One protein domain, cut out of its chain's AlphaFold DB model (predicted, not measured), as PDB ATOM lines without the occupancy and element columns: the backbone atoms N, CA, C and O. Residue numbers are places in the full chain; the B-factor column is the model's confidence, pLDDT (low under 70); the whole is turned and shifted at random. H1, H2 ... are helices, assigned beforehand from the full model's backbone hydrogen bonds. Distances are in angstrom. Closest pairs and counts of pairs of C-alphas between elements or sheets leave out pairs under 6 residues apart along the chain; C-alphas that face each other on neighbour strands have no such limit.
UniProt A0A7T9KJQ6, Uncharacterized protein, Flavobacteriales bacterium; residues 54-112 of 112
ATOM      1  N   HIS A  54     209.810 153.474 168.943       71.81
ATOM      2  CA  HIS A  54     208.596 153.395 169.752       71.81
ATOM      3  C   HIS A  54     207.943 154.782 169.882       71.81
ATOM      4  O   HIS A  54     208.599 155.765 170.232       71.81
ATOM      5  N   GLY A  55     206.635 154.857 169.630       70.62
ATOM      6  CA  GLY A  55     205.880 156.113 169.626       70.62
ATOM      7  C   GLY A  55     205.913 156.878 168.298       70.62
ATOM      8  O   GLY A  55     205.322 157.958 168.226       70.62
ATOM      9  N   GLU A  56     206.551 156.337 167.255       79.62
ATOM     10  CA  GLU A  56     206.377 156.806 165.877       79.62
ATOM     11  C   GLU A  56     205.186 156.116 165.198       79.62
ATOM     12  O   GLU A  56     204.926 154.927 165.406       79.62
ATOM     13  N   LYS A  57     204.456 156.865 164.365       79.62
ATOM     14  CA  LYS A  57     203.354 156.309 163.568       79.62
ATOM     15  C   LYS A  57     203.869 155.309 162.530       79.62
ATOM     16  O   LYS A  57     204.867 155.567 161.861       79.62
ATOM     17  N   GLY A  58     203.123 154.224 162.333       77.69
ATOM     18  CA  GLY A  58     203.363 153.250 161.263       77.69
ATOM     19  C   GLY A  58     204.318 152.110 161.624       77.69
ATOM     20  O   GLY A  58     204.562 151.244 160.787       77.69
ATOM     21  N   HIS A  59     204.826 152.059 162.859       77.38
ATOM     22  CA  HIS A  59     205.578 150.902 163.341       77.38
ATOM     23  C   HIS A  59     204.652 149.793 163.847       77.38
ATOM     24  O   HIS A  59     203.646 150.066 164.506       77.38
ATOM     25  N   ALA A  60     205.035 148.541 163.596       80.50
ATOM     26  CA  ALA A  60     204.402 147.375 164.193       80.50
ATOM     27  C   ALA A  60     205.175 146.946 165.445       80.50
ATOM     28  O   ALA A  60     206.369 146.650 165.367       80.50
ATOM     29  N   CYS A  61     204.504 146.876 166.595       76.75
ATOM     30  CA  CYS A  61     205.129 146.412 167.828       76.75
ATOM     31  C   CYS A  61     205.511 144.925 167.698       76.75
ATOM     32  O   CYS A  61     204.651 144.040 167.661       76.75
ATOM     33  N   SER A  62     206.817 144.650 167.632       78.44
ATOM     34  CA  SER A  62     207.380 143.297 167.598       78.44
ATOM     35  C   SER A  62     207.932 142.873 168.959       78.44
ATOM     36  O   SER A  62     208.244 143.706 169.813       78.44
ATOM     37  N   ALA A  63     208.127 141.564 169.145       77.88
ATOM     38  CA  ALA A  63     208.785 141.019 170.335       77.88
ATOM     39  C   ALA A  63     210.177 141.621 170.578       77.88
ATOM     40  O   ALA A  63     210.596 141.743 171.724       77.88
ATOM     41  N   GLU A  64     210.890 141.997 169.517       75.88
ATOM     42  CA  GLU A  64     212.208 142.627 169.602       75.88
ATOM     43  C   GLU A  64     212.109 144.105 169.998       75.88
ATOM     44  O   GLU A  64     212.906 144.553 170.817       75.88
ATOM     45  N   CYS A  65     211.093 144.829 169.509       73.88
ATOM     46  CA  CYS A  65     210.824 146.224 169.876       73.88
ATOM     47  C   CYS A  65     210.684 146.386 171.397       73.88
ATOM     48  O   CYS A  65     211.378 147.191 172.010       73.88
ATOM     49  N   MET A  66     209.848 145.561 172.030       68.88
ATOM     50  CA  MET A  66     209.573 145.682 173.466       68.88
ATOM     51  C   MET A  66     210.691 145.116 174.348       68.88
ATOM     52  O   MET A  66     210.861 145.579 175.468       68.88
ATOM     53  N   LYS A  67     211.513 144.180 173.848       70.75
ATOM     54  CA  LYS A  67     212.722 143.708 174.555       70.75
ATOM     55  C   LYS A  67     213.778 144.803 174.730       70.75
ATOM     56  O   LYS A  67     214.589 144.698 175.642       70.75
ATOM     57  N   MET A  68     213.774 145.829 173.874       67.56
ATOM     58  CA  MET A  68     214.638 147.008 174.021       67.56
ATOM     59  C   MET A  68     214.152 147.971 175.118       67.56
ATOM     60  O   MET A  68     214.899 148.858 175.524       67.56
ATOM     61  N   HIS A  69     212.926 147.794 175.617       60.66
ATOM     62  CA  HIS A  69     212.392 148.502 176.774       60.66
ATOM     63  C   HIS A  69     212.513 147.579 177.999       60.66
ATOM     64  O   HIS A  69     211.726 146.653 178.176       60.66
ATOM     65  N   GLU A  70     213.559 147.770 178.809       51.09
ATOM     66  CA  GLU A  70     213.869 146.890 179.944       51.09
ATOM     67  C   GLU A  70     212.695 146.761 180.937       51.09
ATOM     68  O   GLU A  70     212.256 147.748 181.524       51.09
ATOM     69  N   GLY A  71     212.257 145.516 181.169       54.16
ATOM     70  CA  GLY A  71     211.481 145.090 182.341       54.16
ATOM     71  C   GLY A  71     209.955 145.159 182.202       54.16
ATOM     72  O   GLY A  71     209.369 146.228 182.117       54.16
ATOM     73  N   ASP A  72     209.304 143.993 182.243       51.62
ATOM     74  CA  ASP A  72     207.848 143.757 182.368       51.62
ATOM     75  C   ASP A  72     206.923 144.060 181.178       51.62
ATOM     76  O   ASP A  72     205.774 143.611 181.170       51.62
ATOM     77  N   ALA A  73     207.398 144.697 180.111       54.91
ATOM     78  CA  ALA A  73     206.590 144.929 178.913       54.91
ATOM     79  C   ALA A  73     206.623 143.730 177.932       54.91
ATOM     80  O   ALA A  73     206.918 143.879 176.748       54.91
ATOM     81  N   MET A  74     206.348 142.503 178.401       59.25
ATOM     82  CA  MET A  74     206.130 141.372 177.483       59.25
ATOM     83  C   MET A  74     204.889 141.663 176.644       59.25
ATOM     84  O   MET A  74     203.813 141.889 177.205       59.25
ATOM     85  N   LEU A  75     205.026 141.640 175.311       63.72
ATOM     86  CA  LEU A  75     203.842 141.735 174.465       63.72
ATOM     87  C   LEU A  75     202.893 140.620 174.841       63.72
ATOM     88  O   LEU A  75     203.283 139.452 174.916       63.72
ATOM     89  N   LYS A  76     201.645 141.005 175.062       73.38
ATOM     90  CA  LYS A  76     200.599 140.018 175.239       73.38
ATOM     91  C   LYS A  76     200.359 139.383 173.883       73.38
ATOM     92  O   LYS A  76     200.340 140.056 172.848       73.38
ATOM     93  N   GLU A  77     200.242 138.067 173.897       76.62
ATOM     94  CA  GLU A  77     199.725 137.359 172.743       76.62
ATOM     95  C   GLU A  77     198.310 137.873 172.482       76.62
ATOM     96  O   GLU A  77     197.518 138.027 173.417       76.62
ATOM     97  N   HIS A  78     198.017 138.190 171.224       80.75
ATOM     98  CA  HIS A  78     196.686 138.632 170.857       80.75
ATOM     99  C   HIS A  78     195.701 137.488 171.075       80.75
ATOM    100  O   HIS A  78     195.798 136.433 170.445       80.75
ATOM    101  N   VAL A  79     194.720 137.714 171.938       84.75
ATOM    102  CA  VAL A  79     193.618 136.775 172.120       84.75
ATOM    103  C   VAL A  79     192.451 137.258 171.277       84.75
ATOM    104  O   VAL A  79     191.859 138.301 171.555       84.75
ATOM    105  N   CYS A  80     192.095 136.476 170.256       85.50
ATOM    106  CA  CYS A  80     190.951 136.788 169.409       85.50
ATOM    107  C   CYS A  80     189.677 136.863 170.260       85.50
ATOM    108  O   CYS A  80     189.300 135.898 170.926       85.50
ATOM    109  N   THR A  81     188.986 137.996 170.200       84.12
ATOM    110  CA  THR A  81     187.665 138.172 170.815       84.12
ATOM    111  C   THR A  81     186.587 138.229 169.736       84.12
ATOM    112  O   THR A  81     186.890 138.275 168.546       84.12
ATOM    113  N   ALA A  82     185.311 138.297 170.127       84.50
ATOM    114  CA  ALA A  82     184.205 138.511 169.186       84.50
ATOM    115  C   ALA A  82     184.299 139.841 168.399       84.50
ATOM    116  O   ALA A  82     183.553 140.041 167.436       84.50
ATOM    117  N   ALA A  83     185.193 140.753 168.808       78.69
ATOM    118  CA  ALA A  83     185.519 141.959 168.054       78.69
ATOM    119  C   ALA A  83     186.356 141.658 166.799       78.69
ATOM    120  O   ALA A  83     186.279 142.411 165.833       78.69
ATOM    121  N   CYS A  84     187.106 140.552 166.787       85.12
ATOM    122  CA  CYS A  84     187.831 140.090 165.610       85.12
ATOM    123  C   CYS A  84     186.847 139.381 164.672       85.12
ATOM    124  O   CYS A  84     186.218 138.394 165.058       85.12
ATOM    125  N   LYS A  85     186.678 139.880 163.445       84.69
ATOM    126  CA  LYS A  85     185.694 139.353 162.486       84.69
ATOM    127  C   LYS A  85     186.350 139.124 161.137       84.69
ATOM    128  O   LYS A  85     187.090 139.968 160.666       84.69
ATOM    129  N   ASN A  86     186.069 137.982 160.505       83.88
ATOM    130  CA  ASN A  86     186.524 137.661 159.144       83.88
ATOM    131  C   ASN A  86     188.049 137.775 158.911       83.88
ATOM    132  O   ASN A  86     188.477 138.039 157.792       83.88
ATOM    133  N   GLY A  87     188.868 137.569 159.948       79.56
ATOM    134  CA  GLY A  87     190.326 137.741 159.871       79.56
ATOM    135  C   GLY A  87     190.810 139.181 160.079       79.56
ATOM    136  O   GLY A  87     192.011 139.427 160.051       79.56
ATOM    137  N   GLU A  88     189.904 140.128 160.330       77.94
ATOM    138  CA  GLU A  88     190.237 141.479 160.776       77.94
ATOM    139  C   GLU A  88     190.406 141.465 162.299       77.94
ATOM    140  O   GLU A  88     189.449 141.245 163.051       77.94
ATOM    141  N   HIS A  89     191.644 141.654 162.750       78.94
ATOM    142  CA  HIS A  89     192.014 141.665 164.163       78.94
ATOM    143  C   HIS A  89     192.091 143.095 164.695       78.94
ATOM    144  O   HIS A  89     192.665 143.979 164.059       78.94
ATOM    145  N   VAL A  90     191.552 143.307 165.897       75.62
ATOM    146  CA  VAL A  90     191.711 144.560 166.645       75.62
ATOM    147  C   VAL A  90     192.760 144.314 167.718       75.62
ATOM    148  O   VAL A  90     192.458 143.742 168.764       75.62
ATOM    149  N   TYR A  91     193.999 144.697 167.428       77.25
ATOM    150  CA  TYR A  91     195.106 144.548 168.366       77.25
ATOM    151  C   TYR A  91     195.120 145.704 169.362       77.25
ATOM    152  O   TYR A  91     194.982 146.861 168.963       77.25
ATOM    153  N   ALA A  92     195.343 145.414 170.638       74.62
ATOM    154  CA  ALA A  92     195.614 146.442 171.634       74.62
ATOM    155  C   ALA A  92     197.083 146.889 171.579       74.62
ATOM    156  O   ALA A  92     197.970 146.146 171.154       74.62
ATOM    157  N   HIS A  93     197.364 148.104 172.049       72.06
ATOM    158  CA  HIS A  93     198.744 148.563 172.173       72.06
ATOM    159  C   HIS A  93     199.548 147.625 173.082       72.06
ATOM    160  O   HIS A  93     199.124 147.295 174.192       72.06
ATOM    161  N   GLY A  94     200.728 147.218 172.618       72.31
ATOM    162  CA  GLY A  94     201.540 146.219 173.307       72.31
ATOM    163  C   GLY A  94     201.101 144.770 173.060       72.31
ATOM    164  O   GLY A  94     201.633 143.878 173.715       72.31
ATOM    165  N   GLU A  95     200.190 144.503 172.119       77.94
ATOM    166  CA  GLU A  95     200.006 143.166 171.540       77.94
ATOM    167  C   GLU A  95     200.892 142.961 170.307       77.94
ATOM    168  O   GLU A  95     201.175 143.895 169.550       77.94
ATOM    169  N   GLN A  96     201.337 141.719 170.097       80.06
ATOM    170  CA  GLN A  96     202.103 141.367 168.900       80.06
ATOM    171  C   GLN A  96     201.266 141.583 167.638       80.06
ATOM    172  O   GLN A  96     200.141 141.099 167.546       80.06
ATOM    173  N   GLY A  97     201.840 142.286 166.659       79.38
ATOM    174  CA  GLY A  97     201.164 142.593 165.394       79.38
ATOM    175  C   GLY A  97     200.325 143.872 165.418       79.38
ATOM    176  O   GLY A  97     199.794 144.260 164.379       79.38
ATOM    177  N   HIS A  98     200.245 144.566 166.557       80.00
ATOM    178  CA  HIS A  98     199.630 145.886 166.629       80.00
ATOM    179  C   HIS A  98     200.432 146.925 165.833       80.00
ATOM    180  O   HIS A  98     201.654 147.005 165.976       80.00
ATOM    181  N   VAL A  99     199.743 147.756 165.050       83.25
ATOM    182  CA  VAL A  99     200.334 148.899 164.345       83.25
ATOM    183  C   VAL A  99     199.971 150.178 165.087       83.25
ATOM    184  O   VAL A  99     198.796 150.501 165.240       83.25
ATOM    185  N   CYS A 100     200.986 150.920 165.532       76.31
ATOM    186  CA  CYS A 100     200.789 152.195 166.210       76.31
ATOM    187  C   CYS A 100     200.375 153.275 165.200       76.31
ATOM    188  O   CYS A 100     201.207 153.822 164.472       76.31
ATOM    189  N   ASP A 101     199.079 153.587 165.152       77.00
ATOM    190  CA  ASP A 101     198.491 154.610 164.287       77.00
ATOM    191  C   ASP A 101     197.614 155.613 165.074       77.00
ATOM    192  O   ASP A 101     197.580 155.634 166.307       77.00
ATOM    193  N   ALA A 102     196.910 156.500 164.365       73.75
ATOM    194  CA  ALA A 102     196.001 157.454 165.003       73.75
ATOM    195  C   ALA A 102     194.783 156.777 165.670       73.75
ATOM    196  O   ALA A 102     194.215 157.339 166.606       73.75
ATOM    197  N   THR A 103     194.405 155.578 165.225       71.19
ATOM    198  CA  THR A 103     193.303 154.776 165.776       71.19
ATOM    199  C   THR A 103     193.703 154.159 167.118       71.19
ATOM    200  O   THR A 103     192.930 154.186 168.079       71.19
ATOM    201  N   CYS A 104     194.948 153.679 167.222       67.62
ATOM    202  CA  CYS A 104     195.568 153.233 168.470       67.62
ATOM    203  C   CYS A 104     195.466 154.310 169.561       67.62
ATOM    204  O   CYS A 104     195.026 154.019 170.676       67.62
ATOM    205  N   LYS A 105     195.771 155.571 169.217       64.56
ATOM    206  CA  LYS A 105     195.672 156.720 170.132       64.56
ATOM    207  C   LYS A 105     194.270 156.865 170.742       64.56
ATOM    208  O   LYS A 105     194.156 156.947 171.960       64.56
ATOM    209  N   GLY A 106     193.221 156.828 169.916       56.88
ATOM    210  CA  GLY A 106     191.832 156.977 170.379       56.88
ATOM    211  C   GLY A 106     191.340 155.825 171.263       56.88
ATOM    212  O   GLY A 106     190.430 155.990 172.069       56.88
ATOM    213  N   SER A 107     191.975 154.654 171.159       54.69
ATOM    214  CA  SER A 107     191.599 153.444 171.903       54.69
ATOM    215  C   SER A 107     192.177 153.411 173.326       54.69
ATOM    216  O   SER A 107     191.677 152.680 174.179       54.69
ATOM    217  N   MET A 108     193.214 154.212 173.602       48.72
ATOM    218  CA  MET A 108     193.720 154.453 174.961       48.72
ATOM    219  C   MET A 108     192.885 155.484 175.734       48.72
ATOM    220  O   MET A 108     192.997 155.563 176.956       48.72
ATOM    221  N   GLU A 109     192.059 156.264 175.031       49.34
ATOM    222  CA  GLU A 109     191.281 157.379 175.582       49.34
ATOM    223  C   GLU A 109     189.898 156.949 176.124       49.34
ATOM    224  O   GLU A 109     189.249 157.742 176.796       49.34
ATOM    225  N   MET A 110     189.454 155.696 175.932       40.25
ATOM    226  CA  MET A 110     188.126 155.218 176.378       40.25
ATOM    227  C   MET A 110     188.148 154.406 177.683       40.25
ATOM    228  O   MET A 110     187.650 153.281 177.755       40.25
ATOM    229  N   LYS A 111     188.706 154.990 178.743       40.38
ATOM    230  CA  LYS A 111     188.218 154.727 180.104       40.38
ATOM    231  C   LYS A 111     187.503 155.989 180.582       40.38
ATOM    232  O   LYS A 111     188.075 156.756 181.352       40.38
ATOM    233  N   GLU A 112     186.306 156.215 180.038       36.81
ATOM    234  CA  GLU A 112     185.303 157.108 180.640       36.81
ATOM    235  C   GLU A 112     184.661 156.435 181.861       36.81
ATOM    236  O   GLU A 112     184.458 155.196 181.816       36.81
TER     237      GLU A 112
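Overview. This is residues 54 to 112 of the 112 residues of an uncharacterized protein of Flavobacteriales bacterium (UniProt A0A7T9KJQ6). This is a domain with little regular structure, a looping chain with two short helices, H2 near its last residues and H1 nearer its first. Between them the long link, residues 68 to 101, runs out to a far turn around Asn 86 and folds back. The printed part has 59 residues, of which 11 are in named elements, H1 then H2, with no named strand; the class is all helix. It is only just compact, close to loose, with a radius of gyration of the C-alphas of 12.0 A, and spans 33 by 23 by 22 A.

Along the chain. H2, the longest helix, is residues 102 to 107, 9.1 A from C-alpha 102 at (196.001, 157.454, 165.003) to C-alpha 107 at (191.599, 153.444, 171.903). H1 is residues 63 to 67, 6.4 A long, beginning at C-alpha 63 at (208.785, 141.019, 170.335).

Arrangement. H2 and H1 are apart, with no C-alpha of the one within 8 A of the other. In both, every O i to N i+4 pair is within hydrogen-bond range.

Size, cuts and confidence. The C-alphas of Glu 70 and Asn 86, the two farthest apart, are separated by 35.6 A. The printed part has no cut. The link from H1 to H2 is long, 34 residues. Mean pLDDT of the printed part is 71.0; residue 66, residues 68 to 75 and residues 104 to 112 are under 70.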